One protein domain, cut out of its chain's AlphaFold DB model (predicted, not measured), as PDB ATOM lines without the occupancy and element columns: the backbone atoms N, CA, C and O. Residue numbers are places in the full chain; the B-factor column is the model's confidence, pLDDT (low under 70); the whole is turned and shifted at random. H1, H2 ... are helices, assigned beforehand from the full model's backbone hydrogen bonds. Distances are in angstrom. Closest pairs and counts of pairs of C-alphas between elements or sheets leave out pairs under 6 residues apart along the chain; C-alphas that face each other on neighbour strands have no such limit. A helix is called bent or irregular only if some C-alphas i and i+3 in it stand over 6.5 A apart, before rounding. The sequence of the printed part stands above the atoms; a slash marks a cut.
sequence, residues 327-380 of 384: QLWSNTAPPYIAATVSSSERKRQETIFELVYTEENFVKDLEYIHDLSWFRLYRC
ATOM      1  N   GLN A 327      23.780 -34.315 -23.690       69.88
ATOM      2  CA  GLN A 327      24.267 -33.204 -24.493       69.88
ATOM      3  C   GLN A 327      23.098 -32.621 -25.286       69.88
ATOM      4  O   GLN A 327      22.298 -33.352 -25.855       69.88
ATOM      5  N   LEU A 328      22.993 -31.294 -25.299       81.56
ATOM      6  CA  LEU A 328      22.045 -30.594 -26.160       81.56
ATOM      7  C   LEU A 328      22.626 -30.498 -27.573       81.56
ATOM      8  O   LEU A 328      23.840 -30.318 -27.713       81.56
ATOM      9  N   TRP A 329      21.782 -30.486 -28.606       87.44
ATOM     10  CA  TRP A 329      22.220 -30.283 -30.001       87.44
ATOM     11  C   TRP A 329      23.108 -29.039 -30.141       87.44
ATOM     12  O   TRP A 329      24.117 -29.033 -30.849       87.44
ATOM     13  N   SER A 330      22.763 -27.995 -29.386       80.38
ATOM     14  CA  SER A 330      23.478 -26.715 -29.349       80.38
ATOM     15  C   SER A 330      24.935 -26.822 -28.865       80.38
ATOM     16  O   SER A 330      25.728 -25.934 -29.167       80.38
ATOM     17  N   ASN A 331      25.288 -27.880 -28.126       82.38
ATOM     18  CA  ASN A 331      26.649 -28.137 -27.640       82.38
ATOM     19  C   ASN A 331      27.473 -28.974 -28.631       82.38
ATOM     20  O   ASN A 331      28.701 -28.916 -28.609       82.38
ATOM     21  N   THR A 332      26.804 -29.749 -29.486       82.81
ATOM     22  CA  THR A 332      27.433 -30.621 -30.490       82.81
ATOM     23  C   THR A 332      27.615 -29.903 -31.831       82.81
ATOM     24  O   THR A 332      28.558 -30.187 -32.569       82.81
ATOM     25  N   ALA A 333      26.742 -28.946 -32.157       86.06
ATOM     26  CA  ALA A 333      26.840 -28.141 -33.371       86.06
ATOM     27  C   ALA A 333      27.865 -26.990 -33.233       86.06
ATOM     28  O   ALA A 333      27.987 -26.391 -32.162       86.06
ATOM     29  N   PRO A 334      28.570 -26.600 -34.316       88.69
ATOM     30  CA  PRO A 334      29.438 -25.427 -34.308       88.69
ATOM     31  C   PRO A 334      28.694 -24.155 -33.858       88.69
ATOM     32  O   PRO A 334      27.578 -23.896 -34.323       88.69
ATOM     33  N   PRO A 335      29.318 -23.297 -33.028       80.44
ATOM     34  CA  PRO A 335      28.635 -22.174 -32.382       80.44
ATOM     35  C   PRO A 335      28.082 -21.140 -33.374       80.44
ATOM     36  O   PRO A 335      27.082 -20.484 -33.089       80.44
ATOM     37  N   TYR A 336      28.677 -21.023 -34.567       84.25
ATOM     38  CA  TYR A 336      28.186 -20.124 -35.616       84.25
ATOM     39  C   TYR A 336      26.857 -20.596 -36.239       84.25
ATOM     40  O   TYR A 336      26.057 -19.776 -36.682       84.25
ATOM     41  N   ILE A 337      26.587 -21.904 -36.248       84.44
ATOM     42  CA  ILE A 337      25.327 -22.474 -36.748       84.44
ATOM     43  C   ILE A 337      24.261 -22.367 -35.659       84.44
ATOM     44  O   ILE A 337      23.158 -21.894 -35.910       84.44
ATOM     45  N   ALA A 338      24.609 -22.712 -34.418       82.69
ATOM     46  CA  ALA A 338      23.682 -22.620 -33.291       82.69
ATOM     47  C   ALA A 338      23.167 -21.182 -33.054       82.69
ATOM     48  O   ALA A 338      22.026 -21.003 -32.631       82.69
ATOM     49  N   ALA A 339      23.984 -20.165 -33.361       80.75
ATOM     50  CA  ALA A 339      23.619 -18.753 -33.240       80.75
ATOM     51  C   ALA A 339      22.823 -18.193 -34.436       80.75
ATOM     52  O   ALA A 339      22.130 -17.190 -34.280       80.75
ATOM     53  N   THR A 340      22.914 -18.804 -35.623       90.00
ATOM     54  CA  THR A 340      22.226 -18.328 -36.845       90.00
ATOM     55  C   THR A 340      20.838 -18.938 -37.034       90.00
ATOM     56  O   THR A 340      20.035 -18.440 -37.821       90.00
ATOM     57  N   VAL A 341      20.534 -20.003 -36.299       89.06
ATOM     58  CA  VAL A 341      19.278 -20.742 -36.391       89.06
ATOM     59  C   VAL A 341      18.181 -20.091 -35.533       89.06
ATOM     60  O   VAL A 341      18.412 -19.663 -34.403       89.06
ATOM     61  N   SER A 342      16.955 -20.027 -36.064       92.19
ATOM     62  CA  SER A 342      15.795 -19.477 -35.344       92.19
ATOM     63  C   SER A 342      15.415 -20.334 -34.130       92.19
ATOM     64  O   SER A 342      15.675 -21.533 -34.087       92.19
ATOM     65  N   SER A 343      14.742 -19.750 -33.135       86.38
ATOM     66  CA  SER A 343      14.342 -20.469 -31.913       86.38
ATOM     67  C   SER A 343      13.444 -21.688 -32.178       86.38
ATOM     68  O   SER A 343      13.558 -22.693 -31.475       86.38
ATOM     69  N   SER A 344      12.589 -21.618 -33.205       88.81
ATOM     70  CA  SER A 344      11.724 -22.723 -33.639       88.81
ATOM     71  C   SER A 344      12.530 -23.863 -34.266       88.81
ATOM     72  O   SER A 344      12.355 -25.028 -33.911       88.81
ATOM     73  N   GLU A 345      13.479 -23.525 -35.139       90.69
ATOM     74  CA  GLU A 345      14.343 -24.511 -35.783       90.69
ATOM     75  C   GLU A 345      15.316 -25.136 -34.780       90.69
ATOM     76  O   GLU A 345      15.490 -26.349 -34.777       90.69
ATOM     77  N   ARG A 346      15.856 -24.352 -33.840       89.12
ATOM     78  CA  ARG A 346      16.681 -24.872 -32.744       89.12
ATOM     79  C   ARG A 346      15.915 -25.895 -31.911       89.12
ATOM     80  O   ARG A 346      16.463 -26.936 -31.583       89.12
ATOM     81  N   LYS A 347      14.636 -25.634 -31.615       88.62
ATOM     82  CA  LYS A 347      13.771 -26.591 -30.911       88.62
ATOM     83  C   LYS A 347      13.551 -27.867 -31.728       88.62
ATOM     84  O   LYS A 347      13.606 -28.950 -31.163       88.62
ATOM     85  N   ARG A 348      13.339 -27.752 -33.044       93.38
ATOM     86  CA  ARG A 348      13.209 -28.917 -33.933       93.38
ATOM     87  C   ARG A 348      14.483 -29.761 -33.939       93.38
ATOM     88  O   ARG A 348      14.398 -30.978 -33.824       93.38
ATOM     89  N   GLN A 349      15.642 -29.119 -34.059       92.88
ATOM     90  CA  GLN A 349      16.941 -29.794 -34.048       92.88
ATOM     91  C   GLN A 349      17.219 -30.463 -32.700       92.88
ATOM     92  O   GLN A 349      17.706 -31.585 -32.679       92.88
ATOM     93  N   GLU A 350      16.822 -29.833 -31.594       89.38
ATOM     94  CA  GLU A 350      16.921 -30.423 -30.257       89.38
ATOM     95  C   GLU A 350      16.078 -31.701 -30.131       89.38
ATOM     96  O   GLU A 350      16.571 -32.724 -29.673       89.38
ATOM     97  N   THR A 351      14.833 -31.684 -30.620       87.62
ATOM     98  CA  THR A 351      13.962 -32.871 -30.612       87.62
ATOM     99  C   THR A 351      14.490 -33.993 -31.511       87.62
ATOM    100  O   THR A 351      14.413 -35.163 -31.147       87.62
ATOM    101  N   ILE A 352      15.035 -33.659 -32.686       90.25
ATOM    102  CA  ILE A 352      15.644 -34.656 -33.583       90.25
ATOM    103  C   ILE A 352      16.888 -35.264 -32.930       90.25
ATOM    104  O   ILE A 352      17.083 -36.476 -32.987       90.25
ATOM    105  N   PHE A 353      17.715 -34.432 -32.303       89.75
ATOM    106  CA  PHE A 353      18.926 -34.871 -31.625       89.75
ATOM    107  C   PHE A 353      18.613 -35.782 -30.436       89.75
ATOM    108  O   PHE A 353      19.226 -36.835 -30.305       89.75
ATOM    109  N   GLU A 354      17.604 -35.432 -29.632       87.69
ATOM    110  CA  GLU A 354      17.096 -36.282 -28.553       87.69
ATOM    111  C   GLU A 354      16.657 -37.650 -29.084       87.69
ATOM    112  O   GLU A 354      17.074 -38.674 -28.547       87.69
ATOM    113  N   LEU A 355      15.883 -37.680 -30.175       86.88
ATOM    114  CA  LEU A 355      15.426 -38.931 -30.781       86.88
ATOM    115  C   LEU A 355      16.609 -39.813 -31.206       86.88
ATOM    116  O   LEU A 355      16.695 -40.961 -30.777       86.88
ATOM    117  N   VAL A 356      17.545 -39.268 -31.990       87.19
ATOM    118  CA  VAL A 356      18.736 -40.001 -32.462       87.19
ATOM    119  C   VAL A 356      19.553 -40.533 -31.287       87.19
ATOM    120  O   VAL A 356      19.949 -41.696 -31.284       87.19
ATOM    121  N   TYR A 357      19.750 -39.708 -30.262       81.38
ATOM    122  CA  TYR A 357      20.494 -40.082 -29.068       81.38
ATOM    123  C   TYR A 357      19.796 -41.194 -28.265       81.38
ATOM    124  O   TYR A 357      20.437 -42.129 -27.780       81.38
ATOM    125  N   THR A 358      18.467 -41.145 -28.139       82.06
ATOM    126  CA  THR A 358      17.709 -42.211 -27.465       82.06
ATOM    127  C   THR A 358      17.728 -43.533 -28.231       82.06
ATOM    128  O   THR A 358      17.821 -44.582 -27.594       82.06
ATOM    129  N   GLU A 359      17.708 -43.492 -29.565       88.19
ATOM    130  CA  GLU A 359      17.815 -44.676 -30.428       88.19
ATOM    131  C   GLU A 359      19.217 -45.297 -30.368       88.19
ATOM    132  O   GLU A 359      19.351 -46.510 -30.211       88.19
ATOM    133  N   GLU A 360      20.279 -44.484 -30.401       85.88
ATOM    134  CA  GLU A 360      21.658 -44.972 -30.256       85.88
ATOM    135  C   GLU A 360      21.860 -45.679 -28.907       85.88
ATOM    136  O   GLU A 360      22.451 -46.758 -28.839       85.88
ATOM    137  N   ASN A 361      21.307 -45.114 -27.832       79.56
ATOM    138  CA  ASN A 361      21.320 -45.747 -26.516       79.56
ATOM    139  C   ASN A 361      20.540 -47.061 -26.481       79.56
ATOM    140  O   ASN A 361      20.991 -48.017 -25.856       79.56
ATOM    141  N   PHE A 362      19.396 -47.131 -27.160       83.62
ATOM    142  CA  PHE A 362      18.622 -48.365 -27.255       83.62
ATOM    143  C   PHE A 362      19.397 -49.471 -27.991       83.62
ATOM    144  O   PHE A 362      19.372 -50.626 -27.570       83.62
ATOM    145  N   VAL A 363      20.144 -49.132 -29.046       87.12
ATOM    146  CA  VAL A 363      21.013 -50.095 -29.746       87.12
ATOM    147  C   VAL A 363      22.155 -50.566 -28.844       87.12
ATOM    148  O   VAL A 363      22.368 -51.772 -28.730       87.12
ATOM    149  N   LYS A 364      22.831 -49.654 -28.134       81.81
ATOM    150  CA  LYS A 364      23.874 -50.007 -27.151       81.81
ATOM    151  C   LYS A 364      23.336 -50.912 -26.037       81.81
ATOM    152  O   LYS A 364      24.020 -51.841 -25.615       81.81
ATOM    153  N   ASP A 365      22.101 -50.682 -25.592       78.31
ATOM    154  CA  ASP A 365      21.407 -51.540 -24.626       78.31
ATOM    155  C   ASP A 365      21.200 -52.963 -25.171       78.31
ATOM    156  O   ASP A 365      21.430 -53.952 -24.466       78.31
ATOM    157  N   LEU A 366      20.796 -53.088 -26.438       85.25
ATOM    158  CA  LEU A 366      20.645 -54.387 -27.096       85.25
ATOM    159  C   LEU A 366      21.988 -55.103 -27.268       85.25
ATOM    160  O   LEU A 366      22.063 -56.306 -27.009       85.25
ATOM    161  N   GLU A 367      23.046 -54.385 -27.647       83.69
ATOM    162  CA  GLU A 367      24.413 -54.917 -27.730       83.69
ATOM    163  C   GLU A 367      24.912 -55.391 -26.359       83.69
ATOM    164  O   GLU A 367      25.423 -56.502 -26.237       83.69
ATOM    165  N   TYR A 368      24.668 -54.621 -25.295       81.56
ATOM    166  CA  TYR A 368      25.018 -55.009 -23.928       81.56
ATOM    167  C   TYR A 368      24.308 -56.296 -23.484       81.56
ATOM    168  O   TYR A 368      24.925 -57.192 -22.895       81.56
ATOM    169  N   ILE A 369      23.009 -56.420 -23.771       82.19
ATOM    170  CA  ILE A 369      22.237 -57.639 -23.481       82.19
ATOM    171  C   ILE A 369      22.764 -58.814 -24.313       82.19
ATOM    172  O   ILE A 369      22.908 -59.921 -23.781       82.19
ATOM    173  N   HIS A 370      23.074 -58.585 -25.591       81.25
ATOM    174  CA  HIS A 370      23.648 -59.590 -26.479       81.25
ATOM    175  C   HIS A 370      24.999 -60.094 -25.948       81.25
ATOM    176  O   HIS A 370      25.170 -61.302 -25.771       81.25
ATOM    177  N   ASP A 371      25.906 -59.199 -25.569       74.94
ATOM    178  CA  ASP A 371      27.226 -59.547 -25.040       74.94
ATOM    179  C   ASP A 371      27.136 -60.273 -23.698       74.94
ATOM    180  O   ASP A 371      27.768 -61.314 -23.504       74.94
ATOM    181  N   LEU A 372      26.283 -59.810 -22.779       71.00
ATOM    182  CA  LEU A 372      26.012 -60.530 -21.532       71.00
ATOM    183  C   LEU A 372      25.472 -61.942 -21.783       71.00
ATOM    184  O   LEU A 372      25.830 -62.876 -21.057       71.00
ATOM    185  N   SER A 373      24.603 -62.105 -22.784       62.97
ATOM    186  CA  SER A 373      24.041 -63.411 -23.137       62.97
ATOM    187  C   SER A 373      25.115 -64.352 -23.698       62.97
ATOM    188  O   SER A 373      25.181 -65.515 -23.291       62.97
ATOM    189  N   TRP A 374      26.034 -63.829 -24.512       60.59
ATOM    190  CA  TRP A 374      27.195 -64.550 -25.033       60.59
ATOM    191  C   TRP A 374      28.185 -64.941 -23.929       60.59
ATOM    192  O   TRP A 374      28.552 -66.113 -23.817       60.59
ATOM    193  N   PHE A 375      28.554 -64.020 -23.034       58.19
ATOM    194  CA  PHE A 375      29.444 -64.315 -21.900       58.19
ATOM    195  C   PHE A 375      28.876 -65.386 -20.957       58.19
ATOM    196  O   PHE A 375      29.636 -66.148 -20.349       58.19
ATOM    197  N   ARG A 376      27.548 -65.484 -20.836       52.59
ATOM    198  CA  ARG A 376      26.885 -66.494 -19.998       52.59
ATOM    199  C   ARG A 376      26.907 -67.890 -20.625       52.59
ATOM    200  O   ARG A 376      26.960 -68.867 -19.883       52.59
ATOM    201  N   LEU A 377      26.925 -67.989 -21.954       53.59
ATOM    202  CA  LEU A 377      26.990 -69.264 -22.678       53.59
ATOM    203  C   LEU A 377      28.416 -69.837 -22.737       53.59
ATOM    204  O   LEU A 377      28.596 -71.033 -22.521       53.59
ATOM    205  N   TYR A 378      29.448 -69.001 -22.897       50.91
ATOM    206  CA  TYR A 378      30.845 -69.473 -22.916       50.91
ATOM    207  C   TYR A 378      31.349 -70.007 -21.566       50.91
ATOM    208  O   TYR A 378      32.269 -70.822 -21.523       50.91
ATOM    209  N   ARG A 379      30.735 -69.600 -20.448       51.19
ATOM    210  CA  ARG A 379      31.127 -70.051 -19.102       51.19
ATOM    211  C   ARG A 379      30.523 -71.399 -18.679       51.19
ATOM    212  O   ARG A 379      30.997 -71.970 -17.704       51.19
ATOM    213  N   CYS A 380      29.530 -71.913 -19.411       50.09
ATOM    214  CA  CYS A 380      28.956 -73.251 -19.200       50.09
ATOM    215  C   CYS A 380      29.587 -74.342 -20.090       50.09
ATOM    216  O   CYS A 380      29.256 -75.509 -19.923       50.09
TER     217      CYS A 380
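What this domain is: This is residues 327 to 380 of the 384 residues of the protein "Rho guanyl nucleotide exchange factor" of Lichtheimia corymbifera JMRC:FSU:9682 (UniProt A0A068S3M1). The model is one long helix, H3, with a small head at the end where H3 begins: the short helices H1 and H2 fold back beside the first turns of H3, and H1 packs on residues 346 to 353 of it. The far part of H3 sticks out of this head as a bare arm, residues 358 to 380, of which 358 to 378 belong to H3, and this arm makes most of the length. The printed part has 54 residues with three named helices, H1, H2 and H3 in that order along the chain, and no named strand; the class is all helix. The whole is extended, with a radius of gyration of the C-alphas of 17.8 A, and its C-alphas span 58 by 17 by 9 A along their three main axes.

Where its parts are: Begin at Gln 327, whose C-alpha stands at (24.267, -33.204, -24.493). Two residues further on, find C-alpha 329 at (22.220, -30.283, -30.001); here H1 begins, and its four residues run from Trp 329 to Thr 332, 5.2 A from first to last C-alpha. After a tight link of two residues comes H2, residues 335 to 340, from Pro 335 to Thr 340, 8.7 A from first to last C-alpha. A second tight link, again of two residues, leads to H3, residues 343 to 378. Find C-alpha 343 at (14.342, -20.469, -31.913) and read on to C-alpha 378 at (30.845, -69.473, -22.916): y runs from -20.469 to -69.473, and these two C-alphas are 52.5 A apart. H3 is the longest helix, with 36 residues, and no helix is bent or irregular.

How they stand to each other: Start with H1 and look from it toward H3. The two touch, with 5 pairs of C-alphas within 8 A; the closest are the C-alphas of Trp 329 and Glu 350, 5.3 A apart. H3 touches H1 with residues 346 to 353 alone. Next compare H1 with H2: they are close but not clearly touching, and their closest C-alphas, those of Ser 330 and Ala 338, are 5.7 A apart. Now go from H2 to H3, which are also close but not clearly touching; the closest C-alphas are those of Ala 338 and Arg 346, 7.4 A apart. H2 and H3 run opposite ways at a steep tilt of 42 degrees. In the backbones of H2 and H3, every O i to N i+4 pair is within hydrogen-bond range; H1 is too short for such a pair, but its one O i to N i+3 pair is within range.

The domain as a whole: The two C-alphas farthest apart are those of Thr 340 and Cys 380, 58.1 A from each other, while the first and last printed C-alphas, those of Gln 327 and Cys 380, are 40.7 A apart. The outline is only just a rod. Residues 358 to 380 stand free: look round any C-alpha there and you will find no C-alpha 8 or more residues away along the chain within 10 A. Without that stretch the body has 31 residues, spans 23 by 17 by 9 A, and has a radius of gyration of 8.7 A. The printed part has no cut, and neither of the links between the helices is long. In the B-factor column the mean pLDDT of the printed part is 80.4; the model's confidence is under 70 at residue 327 and at residues 373 to 380.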